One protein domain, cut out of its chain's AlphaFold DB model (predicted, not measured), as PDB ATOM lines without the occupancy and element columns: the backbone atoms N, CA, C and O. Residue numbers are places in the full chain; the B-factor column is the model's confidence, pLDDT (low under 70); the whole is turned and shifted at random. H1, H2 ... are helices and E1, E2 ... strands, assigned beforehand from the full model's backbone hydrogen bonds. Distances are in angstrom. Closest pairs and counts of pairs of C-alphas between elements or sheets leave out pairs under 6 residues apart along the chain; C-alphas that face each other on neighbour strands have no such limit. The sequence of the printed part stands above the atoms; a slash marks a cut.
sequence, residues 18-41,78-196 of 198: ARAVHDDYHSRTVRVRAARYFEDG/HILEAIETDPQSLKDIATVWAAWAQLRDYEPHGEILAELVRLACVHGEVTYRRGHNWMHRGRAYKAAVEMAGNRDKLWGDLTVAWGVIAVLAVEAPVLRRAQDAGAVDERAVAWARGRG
ATOM      1  N   ALA A  18      24.952  34.059 -33.320       87.06
ATOM      2  CA  ALA A  18      24.568  35.240 -34.104       87.06
ATOM      3  C   ALA A  18      25.745  35.806 -34.913       87.06
ATOM      4  O   ALA A  18      25.693  35.905 -36.139       87.06
ATOM      5  N   ARG A  19      26.851  36.098 -34.216       80.62
ATOM      6  CA  ARG A  19      28.106  36.564 -34.813       80.62
ATOM      7  C   ARG A  19      28.651  35.540 -35.799       80.62
ATOM      8  O   ARG A  19      29.061  35.890 -36.899       80.62
ATOM      9  N   ALA A  20      28.649  34.271 -35.403       82.38
ATOM     10  CA  ALA A  20      29.198  33.206 -36.220       82.38
ATOM     11  C   ALA A  20      28.510  33.111 -37.596       82.38
ATOM     12  O   ALA A  20      29.188  32.996 -38.620       82.38
ATOM     13  N   VAL A  21      27.179  33.204 -37.603       86.81
ATOM     14  CA  VAL A  21      26.332  33.189 -38.802       86.81
ATOM     15  C   VAL A  21      26.483  34.469 -39.619       86.81
ATOM     16  O   VAL A  21      26.642  34.374 -40.833       86.81
ATOM     17  N   HIS A  22      26.490  35.639 -38.979       85.38
ATOM     18  CA  HIS A  22      26.722  36.927 -39.639       85.38
ATOM     19  C   HIS A  22      28.055  36.947 -40.406       85.38
ATOM     20  O   HIS A  22      28.100  37.282 -41.593       85.38
ATOM     21  N   ASP A  23      29.140  36.526 -39.756       76.69
ATOM     22  CA  ASP A  23      30.479  36.528 -40.353       76.69
ATOM     23  C   ASP A  23      30.572  35.538 -41.515       76.69
ATOM     24  O   ASP A  23      31.147  35.840 -42.563       76.69
ATOM     25  N   ASP A  24      29.964  34.362 -41.348       78.31
ATOM     26  CA  ASP A  24      29.913  33.342 -42.387       78.31
ATOM     27  C   ASP A  24      29.060  33.796 -43.587       78.31
ATOM     28  O   ASP A  24      29.457  33.572 -44.731       78.31
ATOM     29  N   TYR A  25      27.924  34.467 -43.350       82.56
ATOM     30  CA  TYR A  25      27.083  35.059 -44.397       82.56
ATOM     31  C   TYR A  25      27.879  36.049 -45.244       82.56
ATOM     32  O   TYR A  25      27.935  35.929 -46.473       82.56
ATOM     33  N   HIS A  26      28.536  37.006 -44.596       73.75
ATOM     34  CA  HIS A  26      29.297  38.010 -45.315       73.75
ATOM     35  C   HIS A  26      30.522  37.404 -45.998       73.75
ATOM     36  O   HIS A  26      30.732  37.686 -47.171       73.75
ATOM     37  N   SER A  27      31.285  36.521 -45.339       68.12
ATOM     38  CA  SER A  27      32.447  35.851 -45.948       68.12
ATOM     39  C   SER A  27      32.068  35.069 -47.208       68.12
ATOM     40  O   SER A  27      32.764  35.134 -48.222       68.12
ATOM     41  N   ARG A  28      30.931  34.366 -47.193       73.56
ATOM     42  CA  ARG A  28      30.435  33.648 -48.376       73.56
ATOM     43  C   ARG A  28      29.947  34.599 -49.456       73.56
ATOM     44  O   ARG A  28      30.329  34.429 -50.609       73.56
ATOM     45  N   THR A  29      29.212  35.645 -49.082       68.69
ATOM     46  CA  THR A  29      28.830  36.726 -50.007       68.69
ATOM     47  C   THR A  29      30.068  37.361 -50.648       68.69
ATOM     48  O   THR A  29      30.047  37.696 -51.833       68.69
ATOM     49  N   VAL A  30      31.174  37.467 -49.900       64.50
ATOM     50  CA  VAL A  30      32.449  37.973 -50.408       64.50
ATOM     51  C   VAL A  30      33.050  37.028 -51.438       64.50
ATOM     52  O   VAL A  30      33.375  37.466 -52.535       64.50
ATOM     53  N   ARG A  31      33.179  35.740 -51.109       59.72
ATOM     54  CA  ARG A  31      33.780  34.724 -51.994       59.72
ATOM     55  C   ARG A  31      33.029  34.585 -53.310       59.72
ATOM     56  O   ARG A  31      33.652  34.591 -54.366       59.72
ATOM     57  N   VAL A  32      31.701  34.538 -53.225       57.28
ATOM     58  CA  VAL A  32      30.779  34.525 -54.368       57.28
ATOM     59  C   VAL A  32      31.047  35.730 -55.285       57.28
ATOM     60  O   VAL A  32      31.075  35.588 -56.501       57.28
ATOM     61  N   ARG A  33      31.341  36.911 -54.729       51.97
ATOM     62  CA  ARG A  33      31.684  38.110 -55.515       51.97
ATOM     63  C   ARG A  33      33.137  38.134 -56.013       51.97
ATOM     64  O   ARG A  33      33.378  38.610 -57.117       51.97
ATOM     65  N   ALA A  34      34.100  37.642 -55.231       49.12
ATOM     66  CA  ALA A  34      35.533  37.708 -55.538       49.12
ATOM     67  C   ALA A  34      35.966  36.730 -56.644       49.12
ATOM     68  O   ALA A  34      36.761  37.107 -57.501       49.12
ATOM     69  N   ALA A  35      35.400  35.516 -56.681       47.81
ATOM     70  CA  ALA A  35      35.720  34.486 -57.681       47.81
ATOM     71  C   ALA A  35      35.438  34.906 -59.139       47.81
ATOM     72  O   ALA A  35      35.847  34.226 -60.073       47.81
ATOM     73  N   ARG A  36      34.739  36.027 -59.336       43.28
ATOM     74  CA  ARG A  36      34.342  36.549 -60.643       43.28
ATOM     75  C   ARG A  36      35.227  37.694 -61.161       43.28
ATOM     76  O   ARG A  36      35.093  38.055 -62.323       43.28
ATOM     77  N   TYR A  37      36.096  38.278 -60.330       40.41
ATOM     78  CA  TYR A  37      36.790  39.536 -60.667       40.41
ATOM     79  C   TYR A  37      38.297  39.558 -60.393       40.41
ATOM     80  O   TYR A  37      38.958  40.500 -60.819       40.41
ATOM     81  N   PHE A  38      38.855  38.553 -59.718       41.34
ATOM     82  CA  PHE A  38      40.288  38.498 -59.431       41.34
ATOM     83  C   PHE A  38      40.873  37.205 -60.003       41.34
ATOM     84  O   PHE A  38      40.591  36.135 -59.470       41.34
ATOM     85  N   GLU A  39      41.681  37.303 -61.065       40.97
ATOM     86  CA  GLU A  39      42.474  36.167 -61.568       40.97
ATOM     87  C   GLU A  39      43.538  35.723 -60.541       40.97
ATOM     88  O   GLU A  39      43.817  34.532 -60.458       40.97
ATOM     89  N   ASP A  40      44.021  36.630 -59.671       43.59
ATOM     90  CA  ASP A  40      45.172  36.367 -58.781       43.59
ATOM     91  C   ASP A  40      44.955  36.639 -57.275       43.59
ATOM     92  O   ASP A  40      45.882  36.536 -56.476       43.59
ATOM     93  N   GLY A  41      43.733  36.957 -56.834       42.34
ATOM     94  CA  GLY A  41      43.375  36.954 -55.403       42.34
ATOM     95  C   GLY A  41      44.105  37.945 -54.473       42.34
ATOM     96  O   GLY A  41      43.887  37.881 -53.259       42.34
ATOM     97  N   HIS A  78      26.600  42.450 -56.883       42.22
ATOM     98  CA  HIS A  78      25.716  41.730 -57.847       42.22
ATOM     99  C   HIS A  78      25.765  40.203 -57.543       42.22
ATOM    100  O   HIS A  78      26.714  39.521 -57.911       42.22
ATOM    101  N   ILE A  79      24.778  39.674 -56.797       40.03
ATOM    102  CA  ILE A  79      24.799  38.332 -56.147       40.03
ATOM    103  C   ILE A  79      24.221  37.192 -57.016       40.03
ATOM    104  O   ILE A  79      24.539  36.033 -56.784       40.03
ATOM    105  N   LEU A  80      23.391  37.495 -58.018       39.16
ATOM    106  CA  LEU A  80      22.519  36.496 -58.659       39.16
ATOM    107  C   LEU A  80      23.212  35.561 -59.670       39.16
ATOM    108  O   LEU A  80      22.723  34.466 -59.901       39.16
ATOM    109  N   GLU A  81      24.349  35.948 -60.246       41.75
ATOM    110  CA  GLU A  81      25.042  35.153 -61.282       41.75
ATOM    111  C   GLU A  81      26.203  34.307 -60.743       41.75
ATOM    112  O   GLU A  81      26.575  33.309 -61.343       41.75
ATOM    113  N   ALA A  82      26.751  34.629 -59.571       42.50
ATOM    114  CA  ALA A  82      27.758  33.791 -58.913       42.50
ATOM    115  C   ALA A  82      27.144  32.537 -58.248       42.50
ATOM    116  O   ALA A  82      27.805  31.814 -57.497       42.50
ATOM    117  N   ILE A  83      25.864  32.286 -58.559       42.53
ATOM    118  CA  ILE A  83      25.073  31.154 -58.100       42.53
ATOM    119  C   ILE A  83      25.555  29.813 -58.718       42.53
ATOM    120  O   ILE A  83      25.282  28.723 -58.218       42.53
ATOM    121  N   GLU A  84      26.330  29.874 -59.797       42.66
ATOM    122  CA  GLU A  84      26.651  28.692 -60.603       42.66
ATOM    123  C   GLU A  84      27.970  27.997 -60.203       42.66
ATOM    124  O   GLU A  84      28.178  26.838 -60.550       42.66
ATOM    125  N   THR A  85      28.846  28.651 -59.424       47.84
ATOM    126  CA  THR A  85      30.218  28.167 -59.133       47.84
ATOM    127  C   THR A  85      30.445  27.581 -57.733       47.84
ATOM    128  O   THR A  85      31.378  26.803 -57.551       47.84
ATOM    129  N   ASP A  86      29.621  27.917 -56.734       57.97
ATOM    130  CA  ASP A  86      29.684  27.324 -55.382       57.97
ATOM    131  C   ASP A  86      28.267  27.093 -54.824       57.97
ATOM    132  O   ASP A  86      27.786  27.868 -53.986       57.97
ATOM    133  N   PRO A  87      27.578  26.027 -55.278       58.59
ATOM    134  CA  PRO A  87      26.199  25.721 -54.883       58.59
ATOM    135  C   PRO A  87      26.011  25.619 -53.364       58.59
ATOM    136  O   PRO A  87      24.935  25.928 -52.849       58.59
ATOM    137  N   GLN A  88      27.055  25.238 -52.620       63.41
ATOM    138  CA  GLN A  88      26.976  25.115 -51.167       63.41
ATOM    139  C   GLN A  88      27.015  26.481 -50.470       63.41
ATOM    140  O   GLN A  88      26.241  26.700 -49.538       63.41
ATOM    141  N   SER A  89      27.859  27.419 -50.918       61.22
ATOM    142  CA  SER A  89      27.865  28.785 -50.362       61.22
ATOM    143  C   SER A  89      26.531  29.499 -50.565       61.22
ATOM    144  O   SER A  89      26.121  30.306 -49.734       61.22
ATOM    145  N   LEU A  90      25.823  29.170 -51.639       70.25
ATOM    146  CA  LEU A  90      24.551  29.790 -51.994       70.25
ATOM    147  C   LEU A  90      23.384  29.161 -51.270       70.25
ATOM    148  O   LEU A  90      22.446  29.869 -50.928       70.25
ATOM    149  N   LYS A  91      23.468  27.858 -50.984       82.25
ATOM    150  CA  LYS A  91      22.547  27.197 -50.065       82.25
ATOM    151  C   LYS A  91      22.566  27.903 -48.711       82.25
ATOM    152  O   LYS A  91      21.511  28.295 -48.229       82.25
ATOM    153  N   ASP A  92      23.748  28.141 -48.143       84.31
ATOM    154  CA  ASP A  92      23.865  28.798 -46.838       84.31
ATOM    155  C   ASP A  92      23.381  30.263 -46.886       84.31
ATOM    156  O   ASP A  92      22.704  30.715 -45.964       84.31
ATOM    157  N   ILE A  93      23.664  31.002 -47.968       82.38
ATOM    158  CA  ILE A  93      23.126  32.361 -48.179       82.38
ATOM    159  C   ILE A  93      21.596  32.337 -48.305       82.38
ATOM    160  O   ILE A  93      20.919  33.139 -47.665       82.38
ATOM    161  N   ALA A  94      21.042  31.407 -49.084       82.94
ATOM    162  CA  ALA A  94      19.602  31.255 -49.268       82.94
ATOM    163  C   ALA A  94      18.906  30.889 -47.953       82.94
ATOM    164  O   ALA A  94      17.846  31.430 -47.650       82.94
ATOM    165  N   THR A  95      19.522  30.034 -47.136       90.38
ATOM    166  CA  THR A  95      19.027  29.708 -45.798       90.38
ATOM    167  C   THR A  95      19.025  30.936 -44.884       90.38
ATOM    168  O   THR A  95      18.028  31.182 -44.207       90.38
ATOM    169  N   VAL A  96      20.077  31.764 -44.911       89.69
ATOM    170  CA  VAL A  96      20.103  33.041 -44.172       89.69
ATOM    171  C   VAL A  96      19.016  33.998 -44.665       89.69
ATOM    172  O   VAL A  96      18.362  34.644 -43.852       89.69
ATOM    173  N   TRP A  97      18.771  34.083 -45.973       89.44
ATOM    174  CA  TRP A  97      17.714  34.934 -46.529       89.44
ATOM    175  C   TRP A  97      16.311  34.442 -46.171       89.44
ATOM    176  O   TRP A  97      15.450  35.254 -45.842       89.44
ATOM    177  N   ALA A  98      16.086  33.127 -46.175       89.56
ATOM    178  CA  ALA A  98      14.834  32.538 -45.709       89.56
ATOM    179  C   ALA A  98      14.606  32.838 -44.219       89.56
ATOM    180  O   ALA A  98      13.529  33.290 -43.843       89.56
ATOM    181  N   ALA A  99      15.635  32.669 -43.383       94.12
ATOM    182  CA  ALA A  99      15.591  33.026 -41.967       94.12
ATOM    183  C   ALA A  99      15.341  34.529 -41.745       94.12
ATOM    184  O   ALA A  99      14.565  34.915 -40.875       94.12
ATOM    185  N   TRP A 100      15.955  35.387 -42.556       92.88
ATOM    186  CA  TRP A 100      15.730  36.828 -42.510       92.88
ATOM    187  C   TRP A 100      14.305  37.215 -42.930       92.88
ATOM    188  O   TRP A 100      13.722  38.107 -42.321       92.88
ATOM    189  N   ALA A 101      13.692  36.527 -43.896       89.50
ATOM    190  CA  ALA A 101      12.283  36.751 -44.223       89.50
ATOM    191  C   ALA A 101      11.363  36.449 -43.023       89.50
ATOM    192  O   ALA A 101      10.452  37.225 -42.744       89.50
ATOM    193  N   GLN A 102      11.662  35.382 -42.273       93.56
ATOM    194  CA  GLN A 102      10.933  34.992 -41.057       93.56
ATOM    195  C   GLN A 102      11.152  35.955 -39.875       93.56
ATOM    196  O   GLN A 102      10.345  35.991 -38.950       93.56
ATOM    197  N   LEU A 103      12.221  36.765 -39.889       93.44
ATOM    198  CA  LEU A 103      12.501  37.751 -38.836       93.44
ATOM    199  C   LEU A 103      11.375  38.783 -38.684       93.44
ATOM    200  O   LEU A 103      11.184  39.310 -37.591       93.44
ATOM    201  N   ARG A 104      10.616  39.057 -39.752       93.81
ATOM    202  CA  ARG A 104       9.480  39.994 -39.732       93.81
ATOM    203  C   ARG A 104       8.417  39.610 -38.701       93.81
ATOM    204  O   ARG A 104       7.833  40.496 -38.088       93.81
ATOM    205  N   ASP A 105       8.274  38.314 -38.430       94.75
ATOM    206  CA  ASP A 105       7.311  37.760 -37.473       94.75
ATOM    207  C   ASP A 105       7.836  37.727 -36.018       94.75
ATOM    208  O   ASP A 105       7.191  37.175 -35.112       94.75
ATOM    209  N   TYR A 106       9.035  38.269 -35.770       94.88
ATOM    210  CA  TYR A 106       9.642  38.343 -34.443       94.88
ATOM    211  C   TYR A 106       9.137  39.561 -33.656       94.88
ATOM    212  O   TYR A 106       9.717  40.646 -33.676       94.88
ATOM    213  N   GLU A 107       8.035  39.385 -32.937       91.19
ATOM    214  CA  GLU A 107       7.425  40.444 -32.129       91.19
ATOM    215  C   GLU A 107       8.314  40.905 -30.951       91.19
ATOM    216  O   GLU A 107       9.006  40.088 -30.333       91.19
ATOM    217  N   PRO A 108       8.277  42.200 -30.568       89.19
ATOM    218  CA  PRO A 108       7.397  43.260 -31.088       89.19
ATOM    219  C   PRO A 108       7.985  44.094 -32.245       89.19
ATOM    220  O   PRO A 108       7.404  45.106 -32.636       89.19
ATOM    221  N   HIS A 109       9.183  43.766 -32.740       89.75
ATOM    222  CA  HIS A 109       9.958  44.673 -33.604       89.75
ATOM    223  C   HIS A 109      10.498  44.019 -34.884       89.75
ATOM    224  O   HIS A 109      11.386  44.581 -35.519       89.75
ATOM    225  N   GLY A 110       9.977  42.859 -35.281       92.94
ATOM    226  CA  GLY A 110      10.515  42.034 -36.365       92.94
ATOM    227  C   GLY A 110      10.673  42.774 -37.689       92.94
ATOM    228  O   GLY A 110      11.729  42.704 -38.311       92.94
ATOM    229  N   GLU A 111       9.670  43.562 -38.080       95.19
ATOM    230  CA  GLU A 111       9.717  44.437 -39.261       95.19
ATOM    231  C   GLU A 111      10.889  45.432 -39.219       95.19
ATOM    232  O   GLU A 111      11.653  45.544 -40.180       95.19
ATOM    233  N   ILE A 112      11.087  46.106 -38.079       96.19
ATOM    234  CA  ILE A 112      12.197  47.050 -37.888       96.19
ATOM    235  C   ILE A 112      13.528  46.297 -37.942       96.19
ATOM    236  O   ILE A 112      14.442  46.714 -38.646       96.19
ATOM    237  N   LEU A 113      13.643  45.165 -37.244       94.56
ATOM    238  CA  LEU A 113      14.864  44.358 -37.227       94.56
ATOM    239  C   LEU A 113      15.241  43.866 -38.631       94.56
ATOM    240  O   LEU A 113      16.404  43.956 -39.030       94.56
ATOM    241  N   ALA A 114      14.261  43.390 -39.401       93.19
ATOM    242  CA  ALA A 114      14.467  42.953 -40.773       93.19
ATOM    243  C   ALA A 114      14.948  44.101 -41.667       93.19
ATOM    244  O   ALA A 114      15.858  43.912 -42.479       93.19
ATOM    245  N   GLU A 115      14.382  45.291 -41.495       92.62
ATOM    246  CA  GLU A 115      14.767  46.467 -42.263       92.62
ATOM    247  C   GLU A 115      16.163  46.986 -41.884       92.62
ATOM    248  O   GLU A 115      16.953  47.343 -42.763       92.62
ATOM    249  N   LEU A 116      16.534  46.940 -40.602       90.56
ATOM    250  CA  LEU A 116      17.883  47.288 -40.152       90.56
ATOM    251  C   LEU A 116      18.944  46.352 -40.751       90.56
ATOM    252  O   LEU A 116      19.978  46.835 -41.218       90.56
ATOM    253  N   VAL A 117      18.680  45.041 -40.825       89.44
ATOM    254  CA  VAL A 117      19.566  44.085 -41.521       89.44
ATOM    255  C   VAL A 117      19.688  44.444 -43.004       89.44
ATOM    256  O   VAL A 117      20.799  44.480 -43.540       89.44
ATOM    257  N   ARG A 118      18.572  44.783 -43.664       85.88
ATOM    258  CA  ARG A 118      18.573  45.224 -45.067       85.88
ATOM    259  C   ARG A 118      19.498  46.420 -45.277       85.88
ATOM    260  O   ARG A 118      20.354  46.416 -46.163       85.88
ATOM    261  N   LEU A 119      19.317  47.456 -44.465       80.88
ATOM    262  CA  LEU A 119      19.997  48.733 -44.622       80.88
ATOM    263  C   LEU A 119      21.472  48.664 -44.213       80.88
ATOM    264  O   LEU A 119      22.305  49.264 -44.887       80.88
ATOM    265  N   ALA A 120      21.809  47.936 -43.147       83.44
ATOM    266  CA  ALA A 120      23.172  47.876 -42.621       83.44
ATOM    267  C   ALA A 120      24.028  46.773 -43.263       83.44
ATOM    268  O   ALA A 120      25.197  47.016 -43.560       83.44
ATOM    269  N   CYS A 121      23.459  45.586 -43.499       78.38
ATOM    270  CA  CYS A 121      24.208  44.390 -43.903       78.38
ATOM    271  C   CYS A 121      24.025  44.018 -45.384       78.38
ATOM    272  O   CYS A 121      24.865  43.312 -45.936       78.38
ATOM    273  N   VAL A 122      22.950  44.463 -46.049       76.44
ATOM    274  CA  VAL A 122      22.705  44.142 -47.473       76.44
ATOM    275  C   VAL A 122      23.027  45.326 -48.385       76.44
ATOM    276  O   VAL A 122      23.727  45.165 -49.386       76.44
ATOM    277  N   HIS A 123      22.529  46.514 -48.041       69.75
ATOM    278  CA  HIS A 123      22.721  47.743 -48.819       69.75
ATOM    279  C   HIS A 123      23.723  48.719 -48.218       69.75
ATOM    280  O   HIS A 123      24.059  49.704 -48.874       69.75
ATOM    281  N   GLY A 124      24.158  48.481 -46.981       65.25
ATOM    282  CA  GLY A 124      25.158  49.313 -46.333       65.25
ATOM    283  C   GLY A 124      26.401  49.396 -47.203       65.25
ATOM    284  O   GLY A 124      26.691  48.475 -47.964       65.25
ATOM    285  N   GLU A 125      27.132  50.493 -47.096       64.94
ATOM    286  CA  GLU A 125      28.480  50.575 -47.638       64.94
ATOM    287  C   GLU A 125      29.468  50.491 -46.476       64.94
ATOM    288  O   GLU A 125      29.109  50.732 -45.326       64.94
ATOM    289  N   VAL A 126      30.717  50.176 -46.766       62.88
ATOM    290  CA  VAL A 126      31.844  50.136 -45.859       62.88
ATOM    291  C   VAL A 126      33.087  50.660 -46.562       62.88
ATOM    292  O   VAL A 126      33.231  50.578 -47.782       62.88
ATOM    293  N   THR A 127      34.001  51.213 -45.780       54.72
ATOM    294  CA  THR A 127      35.321  51.639 -46.248       54.72
ATOM    295  C   THR A 127      36.384  51.034 -45.356       54.72
ATOM    296  O   THR A 127      36.250  51.101 -44.132       54.72
ATOM    297  N   TYR A 128      37.458  50.523 -45.950       50.62
ATOM    298  CA  TYR A 128      38.660  50.155 -45.212       50.62
ATOM    299  C   TYR A 128      39.561  51.364 -45.038       50.62
ATOM    300  O   TYR A 128      39.760  52.136 -45.972       50.62
ATOM    301  N   ARG A 129      40.165  51.501 -43.860       48.75
ATOM    302  CA  ARG A 129      41.332  52.362 -43.698       48.75
ATOM    303  C   ARG A 129      42.383  51.613 -42.901       48.75
ATOM    304  O   ARG A 129      42.120  51.146 -41.788       48.75
ATOM    305  N   ARG A 130      43.596  51.517 -43.451       46.44
ATOM    306  CA  ARG A 130      44.724  50.868 -42.773       46.44
ATOM    307  C   ARG A 130      44.907  51.474 -41.373       46.44
ATOM    308  O   ARG A 130      44.920  52.693 -41.195       46.44
ATOM    309  N   GLY A 131      44.976  50.615 -40.355       50.19
ATOM    310  CA  GLY A 131      45.108  51.033 -38.954       50.19
ATOM    311  C   GLY A 131      43.861  51.665 -38.317       50.19
ATOM    312  O   GLY A 131      43.970  52.179 -37.212       50.19
ATOM    313  N   HIS A 132      42.692  51.636 -38.965       48.12
ATOM    314  CA  HIS A 132      41.427  52.155 -38.413       48.12
ATOM    315  C   HIS A 132      40.267  51.153 -38.505       48.12
ATOM    316  O   HIS A 132      39.118  51.523 -38.273       48.12
ATOM    317  N   ASN A 133      40.570  49.887 -38.819       52.75
ATOM    318  CA  ASN A 133      39.588  48.879 -39.209       52.75
ATOM    319  C   ASN A 133      38.710  49.359 -40.368       52.75
ATOM    320  O   ASN A 133      38.981  50.347 -41.056       52.75
ATOM    321  N   TRP A 134      37.677  48.585 -40.618       56.81
ATOM    322  CA  TRP A 134      36.651  48.957 -41.543       56.81
ATOM    323  C   TRP A 134      35.531  49.748 -40.854       56.81
ATOM    324  O   TRP A 134      35.343  49.660 -39.637       56.81
ATOM    325  N   MET A 135      34.831  50.574 -41.629       62.31
ATOM    326  CA  MET A 135      33.727  51.388 -41.135       62.31
ATOM    327  C   MET A 135      32.550  51.390 -42.100       62.31
ATOM    328  O   MET A 135      32.706  51.818 -43.247       62.31
ATOM    329  N   HIS A 136      31.355  51.091 -41.588       68.06
ATOM    330  CA  HIS A 136      30.108  51.338 -42.302       68.06
ATOM    331  C   HIS A 136      29.904  52.820 -42.654       68.06
ATOM    332  O   HIS A 136      30.096  53.724 -41.833       68.06
ATOM    333  N   ARG A 137      29.477  53.056 -43.894       68.25
ATOM    334  CA  ARG A 137      29.211  54.354 -44.519       68.25
ATOM    335  C   ARG A 137      28.062  54.221 -45.528       68.25
ATOM    336  O   ARG A 137      27.331  53.233 -45.549       68.25
ATOM    337  N   GLY A 138      27.869  55.254 -46.340       74.38
ATOM    338  CA  GLY A 138      26.832  55.274 -47.366       74.38
ATOM    339  C   GLY A 138      25.470  55.724 -46.851       74.38
ATOM    340  O   GLY A 138      25.257  55.946 -45.655       74.38
ATOM    341  N   ARG A 139      24.536  55.913 -47.787       80.44
ATOM    342  CA  ARG A 139      23.186  56.413 -47.469       80.44
ATOM    343  C   ARG A 139      22.361  55.379 -46.703       80.44
ATOM    344  O   ARG A 139      21.679  55.750 -45.754       80.44
ATOM    345  N   ALA A 140      22.472  54.103 -47.068       77.25
ATOM    346  CA  ALA A 140      21.721  53.025 -46.429       77.25
ATOM    347  C   ALA A 140      22.109  52.838 -44.953       77.25
ATOM    348  O   ALA A 140      21.231  52.794 -44.097       77.25
ATOM    349  N   TYR A 141      23.407  52.839 -44.622       82.94
ATOM    350  CA  TYR A 141      23.836  52.745 -43.222       82.94
ATOM    351  C   TYR A 141      23.398  53.959 -42.395       82.94
ATOM    352  O   TYR A 141      22.955  53.798 -41.263       82.94
ATOM    353  N   LYS A 142      23.473  55.176 -42.955       84.56
ATOM    354  CA  LYS A 142      22.957  56.373 -42.269       84.56
ATOM    355  C   LYS A 142      21.463  56.243 -41.963       84.56
ATOM    356  O   LYS A 142      21.071  56.533 -40.840       84.56
ATOM    357  N   ALA A 143      20.673  55.740 -42.914       85.88
ATOM    358  CA  ALA A 143      19.255  55.460 -42.699       85.88
ATOM    359  C   ALA A 143      19.031  54.393 -41.612       85.88
ATOM    360  O   ALA A 143      18.125  54.540 -40.799       85.88
ATOM    361  N   ALA A 144      19.881  53.360 -41.534       88.06
ATOM    362  CA  ALA A 144      19.827  52.375 -40.451       88.06
ATOM    363  C   ALA A 144      20.097  53.012 -39.076       88.06
ATOM    364  O   ALA A 144      19.381  52.742 -38.116       88.06
ATOM    365  N   VAL A 145      21.111  53.882 -38.978       90.25
ATOM    366  CA  VAL A 145      21.442  54.600 -37.734       90.25
ATOM    367  C   VAL A 145      20.309  55.537 -37.317       90.25
ATOM    368  O   VAL A 145      19.986  55.599 -36.136       90.25
ATOM    369  N   GLU A 146      19.702  56.246 -38.268       95.81
ATOM    370  CA  GLU A 146      18.558  57.127 -38.020       95.81
ATOM    371  C   GLU A 146      17.327  56.338 -37.559       95.81
ATOM    372  O   GLU A 146      16.737  56.670 -36.534       95.81
ATOM    373  N   MET A 147      16.996  55.238 -38.243       95.56
ATOM    374  CA  MET A 147      15.897  54.340 -37.875       95.56
ATOM    375  C   MET A 147      16.085  53.735 -36.481       95.56
ATOM    376  O   MET A 147      15.133  53.616 -35.713       95.56
ATOM    377  N   ALA A 148      17.321  53.380 -36.132       93.38
ATOM    378  CA  ALA A 148      17.659  52.903 -34.801       93.38
ATOM    379  C   ALA A 148      17.791  54.036 -33.765       93.38
ATOM    380  O   ALA A 148      17.920  53.757 -32.579       93.38
ATOM    381  N   GLY A 149      17.788  55.306 -34.168       95.75
ATOM    382  CA  GLY A 149      17.973  56.480 -33.311       95.75
ATOM    383  C   GLY A 149      19.430  56.802 -32.955       95.75
ATOM    384  O   GLY A 149      19.768  57.969 -32.776       95.75
ATOM    385  N   ASN A 150      20.311  55.803 -32.857       91.12
ATOM    386  CA  ASN A 150      21.761  55.988 -32.751       91.12
ATOM    387  C   ASN A 150      22.519  54.689 -33.092       91.12
ATOM    388  O   ASN A 150      21.924  53.631 -33.301       91.12
ATOM    389  N   ARG A 151      23.857  54.770 -33.147       84.94
ATOM    390  CA  ARG A 151      24.714  53.625 -33.497       84.94
ATOM    391  C   ARG A 151      24.665  52.509 -32.455       84.94
ATOM    392  O   ARG A 151      24.627  51.351 -32.845       84.94
ATOM    393  N   ASP A 152      24.637  52.832 -31.168       82.50
ATOM    394  CA  ASP A 152      24.641  51.818 -30.107       82.50
ATOM    395  C   ASP A 152      23.352  50.993 -30.134       82.50
ATOM    396  O   ASP A 152      23.389  49.763 -30.075       82.50
ATOM    397  N   LYS A 153      22.210  51.662 -30.327       87.81
ATOM    398  CA  LYS A 153      20.920  51.002 -30.510       87.81
ATOM    399  C   LYS A 153      20.880  50.190 -31.805       87.81
ATOM    400  O   LYS A 153      20.416  49.056 -31.763       87.81
ATOM    401  N   LEU A 154      21.431  50.701 -32.913       87.06
ATOM    402  CA  LEU A 154      21.548  49.934 -34.161       87.06
ATOM    403  C   LEU A 154      22.278  48.607 -33.928       87.06
ATOM    404  O   LEU A 154      21.826  47.564 -34.389       87.06
ATOM    405  N   TRP A 155      23.393  48.633 -33.202       84.31
ATOM    406  CA  TRP A 155      24.166  47.425 -32.923       84.31
ATOM    407  C   TRP A 155      23.444  46.456 -31.990       84.31
ATOM    408  O   TRP A 155      23.491  45.245 -32.219       84.31
ATOM    409  N   GLY A 156      22.738  46.969 -30.981       83.81
ATOM    410  CA  GLY A 156      21.858  46.157 -30.141       83.81
ATOM    411  C   GLY A 156      20.763  45.466 -30.956       83.81
ATOM    412  O   GLY A 156      20.586  44.254 -30.850       83.81
ATOM    413  N   ASP A 157      20.091  46.204 -31.839       89.88
ATOM    414  CA  ASP A 157      19.027  45.673 -32.694       89.88
ATOM    415  C   ASP A 157      19.570  44.647 -33.706       89.88
ATOM    416  O   ASP A 157      19.009  43.561 -33.852       89.88
ATOM    417  N   LEU A 158      20.710  44.920 -34.351       88.00
ATOM    418  CA  LEU A 158      21.368  43.959 -35.245       88.00
ATOM    419  C   LEU A 158      21.808  42.689 -34.507       88.00
ATOM    420  O   LEU A 158      21.744  41.604 -35.079       88.00
ATOM    421  N   THR A 159      22.210  42.796 -33.238       87.19
ATOM    422  CA  THR A 159      22.533  41.630 -32.401       87.19
ATOM    423  C   THR A 159      21.314  40.728 -32.227       87.19
ATOM    424  O   THR A 159      21.412  39.520 -32.437       87.19
ATOM    425  N   VAL A 160      20.154  41.310 -31.905       89.31
ATOM    426  CA  VAL A 160      18.889  40.566 -31.779       89.31
ATOM    427  C   VAL A 160      18.490  39.949 -33.120       89.31
ATOM    428  O   VAL A 160      18.196  38.756 -33.191       89.31
ATOM    429  N   ALA A 161      18.539  40.737 -34.198       93.50
ATOM    430  CA  ALA A 161      18.183  40.295 -35.541       93.50
ATOM    431  C   ALA A 161      19.010  39.078 -35.982       93.50
ATOM    432  O   ALA A 161      18.459  38.057 -36.397       93.50
ATOM    433  N   TRP A 162      20.335  39.153 -35.834       92.12
ATOM    434  CA  TRP A 162      21.229  38.052 -36.182       92.12
ATOM    435  C   TRP A 162      21.127  36.869 -35.222       92.12
ATOM    436  O   TRP A 162      21.375  35.746 -35.651       92.12
ATOM    437  N   GLY A 163      20.716  37.073 -33.966       91.69
ATOM    438  CA  GLY A 163      20.370  35.986 -33.046       91.69
ATOM    439  C   GLY A 163      19.217  35.135 -33.568       91.69
ATOM    440  O   GLY A 163      19.343  33.915 -33.663       91.69
ATOM    441  N   VAL A 164      18.131  35.782 -33.994       94.75
ATOM    442  CA  VAL A 164      16.968  35.107 -34.588       94.75
ATOM    443  C   VAL A 164      17.329  34.442 -35.913       94.75
ATOM    444  O   VAL A 164      17.068  33.252 -36.089       94.75
ATOM    445  N   ILE A 165      17.991  35.169 -36.820       95.19
ATOM    446  CA  ILE A 165      18.439  34.617 -38.107       95.19
ATOM    447  C   ILE A 165      19.305  33.378 -37.880       95.19
ATOM    448  O   ILE A 165      19.113  32.363 -38.539       95.19
ATOM    449  N   ALA A 166      20.237  33.434 -36.931       93.75
ATOM    450  CA  ALA A 166      21.138  32.332 -36.660       93.75
ATOM    451  C   ALA A 166      20.423  31.088 -36.133       93.75
ATOM    452  O   ALA A 166      20.718  29.989 -36.598       93.75
ATOM    453  N   VAL A 167      19.468  31.254 -35.215       96.31
ATOM    454  CA  VAL A 167      18.651  30.148 -34.695       96.31
ATOM    455  C   VAL A 167      17.889  29.440 -35.815       96.31
ATOM    456  O   VAL A 167      17.833  28.214 -35.825       96.31
ATOM    457  N   LEU A 168      17.345  30.196 -36.769       96.56
ATOM    458  CA  LEU A 168      16.577  29.652 -37.891       96.56
ATOM    459  C   LEU A 168      17.449  29.089 -39.022       96.56
ATOM    460  O   LEU A 168      17.003  28.222 -39.769       96.56
ATOM    461  N   ALA A 169      18.663  29.615 -39.200       95.44
ATOM    462  CA  ALA A 169      19.471  29.333 -40.381       95.44
ATOM    463  C   ALA A 169      20.435  28.149 -40.216       95.44
ATOM    464  O   ALA A 169      20.858  27.562 -41.212       95.44
ATOM    465  N   VAL A 170      20.845  27.807 -38.994       94.81
ATOM    466  CA  VAL A 170      21.837  26.740 -38.792       94.81
ATOM    467  C   VAL A 170      21.191  25.369 -38.647       94.81
ATOM    468  O   VAL A 170      20.065  25.217 -38.188       94.81
ATOM    469  N   GLU A 171      21.943  24.328 -38.994       94.81
ATOM    470  CA  GLU A 171      21.497  22.951 -38.798       94.81
ATOM    471  C   GLU A 171      21.359  22.601 -37.304       94.81
ATOM    472  O   GLU A 171      22.150  23.048 -36.469       94.81
ATOM    473  N   ALA A 172      20.428  21.701 -36.971       95.12
ATOM    474  CA  ALA A 172      20.148  21.296 -35.590       95.12
ATOM    475  C   ALA A 172      21.385  20.861 -34.763       95.12
ATOM    476  O   ALA A 172      21.457  21.221 -33.586       95.12
ATOM    477  N   PRO A 173      22.388  20.134 -35.308       95.12
ATOM    478  CA  PRO A 173      23.604  19.818 -34.553       95.12
ATOM    479  C   PRO A 173      24.454  21.050 -34.212       95.12
ATOM    480  O   PRO A 173      25.081  21.084 -33.156       95.12
ATOM    481  N   VAL A 174      24.477  22.056 -35.092       93.81
ATOM    482  CA  VAL A 174      25.195  23.321 -34.873       93.81
ATOM    483  C   VAL A 174      24.476  24.136 -33.805       93.81
ATOM    484  O   VAL A 174      25.117  24.579 -32.851       93.81
ATOM    485  N   LEU A 175      23.145  24.252 -33.913       95.00
ATOM    486  CA  LEU A 175      22.325  24.930 -32.912       95.00
ATOM    487  C   LEU A 175      22.522  24.301 -31.531       95.00
ATOM    488  O   LEU A 175      22.871  25.007 -30.595       95.00
ATOM    489  N   ARG A 176      22.393  22.973 -31.414       94.25
ATOM    490  CA  ARG A 176      22.546  22.257 -30.137       94.25
ATOM    491  C   ARG A 176      23.900  22.516 -29.481       94.25
ATOM    492  O   ARG A 176      23.941  22.865 -28.312       94.25
ATOM    493  N   ARG A 177      24.997  22.435 -30.243       91.12
ATOM    494  CA  ARG A 177      26.341  22.736 -29.720       91.12
ATOM    495  C   ARG A 177      26.470  24.178 -29.233       91.12
ATOM    496  O   ARG A 177      27.147  24.417 -28.239       91.12
ATOM    497  N   ALA A 178      25.847  25.130 -29.923       89.88
ATOM    498  CA  ALA A 178      25.826  26.518 -29.478       89.88
ATOM    499  C   ALA A 178      24.967  26.706 -28.215       89.88
ATOM    500  O   ALA A 178      25.350  27.484 -27.347       89.88
ATOM    501  N   GLN A 179      23.852  25.976 -28.081       91.88
ATOM    502  CA  GLN A 179      23.027  25.964 -26.865       91.88
ATOM    503  C   GLN A 179      23.790  25.394 -25.669       91.88
ATOM    504  O   GLN A 179      23.845  26.036 -24.625       91.88
ATOM    505  N   ASP A 180      24.446  24.244 -25.842       91.56
ATOM    506  CA  ASP A 180      25.244  23.596 -24.794       91.56
ATOM    507  C   ASP A 180      26.389  24.503 -24.300       91.56
ATOM    508  O   ASP A 180      26.806  24.422 -23.146       91.56
ATOM    509  N   ALA A 181      26.876  25.400 -25.163       87.69
ATOM    510  CA  ALA A 181      27.904  26.387 -24.846       87.69
ATOM    511  C   ALA A 181      27.361  27.733 -24.318       87.69
ATOM    512  O   ALA A 181      28.151  28.637 -24.049       87.69
ATOM    513  N   GLY A 182      26.039  27.908 -24.202       89.00
ATOM    514  CA  GLY A 182      25.424  29.182 -23.804       89.00
ATOM    515  C   GLY A 182      25.646  30.318 -24.813       89.00
ATOM    516  O   GLY A 182      25.667  31.488 -24.443       89.00
ATOM    517  N   ALA A 183      25.850  29.977 -26.086       88.88
ATOM    518  CA  ALA A 183      26.220  30.898 -27.159       88.88
ATOM    519  C   ALA A 183      25.034  31.294 -28.060       88.88
ATOM    520  O   ALA A 183      25.241  31.793 -29.170       88.88
ATOM    521  N   VAL A 184      23.797  31.063 -27.616       89.69
ATOM    522  CA  VAL A 184      22.567  31.415 -28.341       89.69
ATOM    523  C   VAL A 184      21.751  32.455 -27.579       89.69
ATOM    524  O   VAL A 184      21.849  32.568 -26.359       89.69
ATOM    525  N   ASP A 185      20.892  33.175 -28.295       88.62
ATOM    526  CA  ASP A 185      19.812  33.930 -27.664       88.62
ATOM    527  C   ASP A 185      18.644  32.981 -27.352       88.62
ATOM    528  O   ASP A 185      17.914  32.547 -28.247       88.62
ATOM    529  N   GLU A 186      18.453  32.655 -26.073       91.25
ATOM    530  CA  GLU A 186      17.373  31.765 -25.629       91.25
ATOM    531  C   GLU A 186      15.973  32.327 -25.914       91.25
ATOM    532  O   GLU A 186      15.023  31.558 -26.071       91.25
ATOM    533  N   ARG A 187      15.815  33.651 -26.056       92.00
ATOM    534  CA  ARG A 187      14.531  34.241 -26.464       92.00
ATOM    535  C   ARG A 187      14.215  33.901 -27.914       92.00
ATOM    536  O   ARG A 187      13.083  33.527 -28.213       92.00
ATOM    537  N   ALA A 188      15.216  33.973 -28.791       93.31
ATOM    538  CA  ALA A 188      15.081  33.579 -30.189       93.31
ATOM    539  C   ALA A 188      14.774  32.080 -30.322       93.31
ATOM    540  O   ALA A 188      13.884  31.696 -31.079       93.31
ATOM    541  N   VAL A 189      15.447  31.233 -29.534       95.19
ATOM    542  CA  VAL A 189      15.168  29.789 -29.476       95.19
ATOM    543  C   VAL A 189      13.739  29.513 -29.011       95.19
ATOM    544  O   VAL A 189      13.026  28.738 -29.649       95.19
ATOM    545  N   ALA A 190      13.308  30.122 -27.904       95.94
ATOM    546  CA  ALA A 190      11.965  29.928 -27.366       95.94
ATOM    547  C   ALA A 190      10.887  30.369 -28.366       95.94
ATOM    548  O   ALA A 190       9.916  29.642 -28.581       95.94
ATOM    549  N   TRP A 191      11.087  31.515 -29.023       96.06
ATOM    550  CA  TRP A 191      10.200  32.001 -30.079       96.06
ATOM    551  C   TRP A 191      10.123  31.027 -31.264       96.06
ATOM    552  O   TRP A 191       9.023  30.672 -31.688       96.06
ATOM    553  N   ALA A 192      11.266  30.539 -31.758       96.38
ATOM    554  CA  ALA A 192      11.311  29.629 -32.899       96.38
ATOM    555  C   ALA A 192      10.652  28.273 -32.580       96.38
ATOM    556  O   ALA A 192       9.844  27.778 -33.369       96.38
ATOM    557  N   ARG A 193      10.910  27.711 -31.388       97.19
ATOM    558  CA  ARG A 193      10.260  26.475 -30.907       97.19
ATOM    559  C   ARG A 193       8.755  26.636 -30.742       97.19
ATOM    560  O   ARG A 193       8.002  25.769 -31.171       97.19
ATOM    561  N   GLY A 194       8.307  27.752 -30.162       96.75
ATOM    562  CA  GLY A 194       6.881  28.044 -29.976       96.75
ATOM    563  C   GLY A 194       6.092  28.109 -31.288       96.75
ATOM    564  O   GLY A 194       4.870  27.980 -31.275       96.75
ATOM    565  N   ARG A 195       6.788  28.271 -32.418       95.50
ATOM    566  CA  ARG A 195       6.227  28.316 -33.772       95.50
ATOM    567  C   ARG A 195       6.534  27.072 -34.613       95.50
ATOM    568  O   ARG A 195       6.139  27.030 -35.772       95.50
ATOM    569  N   GLY A 196       7.224  26.072 -34.058       96.12
ATOM    570  CA  GLY A 196       7.616  24.862 -34.788       96.12
ATOM    571  C   GLY A 196       8.590  25.121 -35.941       96.12
ATOM    572  O   GLY A 196       8.563  24.398 -36.933       96.12
TER     573      GLY A 196
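This is residues 18 to 41 and 78 to 196 of the 198 residues of an uncharacterized protein of candidate division KD3-62 bacterium DG_56 (UniProt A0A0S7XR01). The long helix H5 is a post with H2 and H3 packed on it at steep to nearly right angles, H1 meeting it by its first residues, 18 to 22, and running away from it nearly at a right angle, H4 turning off at its beginning, and H7 packed near its other end with H6 close by. H2 and H3 fold back as a helical hairpin, and a small strand hairpin, E1 and E2, lies between H3 and H4 in the chain. The printed part has 143 residues, with seven named helices and two strands in the order H1 H2 H3 E1 E2 H4 H5 H6 H7; the strands are antiparallel and the class is mostly helix. The whole is compact, with a radius of gyration of the C-alphas of 15.9 A and spans of 47 by 37 by 28 A.

E1, residues 125 to 128, and E2, residues 134 to 137, form an antiparallel hairpin, with N 127 and O 135 within hydrogen-bond range at 2.9 A. The closest C-alphas of E1 and H4, residues 138 to 147, are those of Glu 125 and Gly 138, 5.0 A apart. H3, residues 110 to 122, touches H4 with residues 115 to 120 alone, at a shallow tilt of 22 degrees, opposite ways; the closest C-alphas are those of Ala 120 and Tyr 141, 5.0 A. H5, residues 151 to 169, is the hub, touching five helices. H4 and H5 touch only at the corner, and only just, with 3 pairs of C-alphas within 8 A, the closest those of Val 145 and Arg 151, 5.4 A. Residues 154 to 161 of H5 alone touch H3, about perpendicular at 81 degrees; closest are C-alphas 113 and 161, 5.5 A. Residues 161 to 169 of H5 alone touch H2, residues 87 to 105, at a steep tilt of 65 degrees; closest are C-alphas 99 and 165, 5.1 A. H1, residues 18 to 34, touches H5 with residues 18 to 22 alone, about perpendicular at 84 degrees; closest are C-alphas 18 and 163, 4.4 A. Residues 163 to 168 of H5 alone touch H7, residues 186 to 194; closest are C-alphas 164 and 188, 5.0 A. H6, residues 172 to 180, is close to H5 but not clearly touching. Every O i to N i+4 pair is within hydrogen-bond range in H1, H3, H4, H5, H6 and H7, and 13 of 15 in H2.

H1 begins at C-alpha 18 (24.568, 35.240, -34.104) and is 24.2 A long. H2 is 28.4 A long, H3 16.6 A and H5 25.8 A. H7 ends at C-alpha 194 (6.881, 28.044, -29.976).

The C-alphas of Asp 40 and Gly 194 are farthest apart, 48.6 A. Residues 42 to 77 are not printed, and C-alphas 41 and 78 are 18.5 A apart across this cut. The links printed whole are tight. Mean pLDDT of the printed part is 78.8; residues 27, 29 to 41, 78 to 89 and 123 to 137 are under 70.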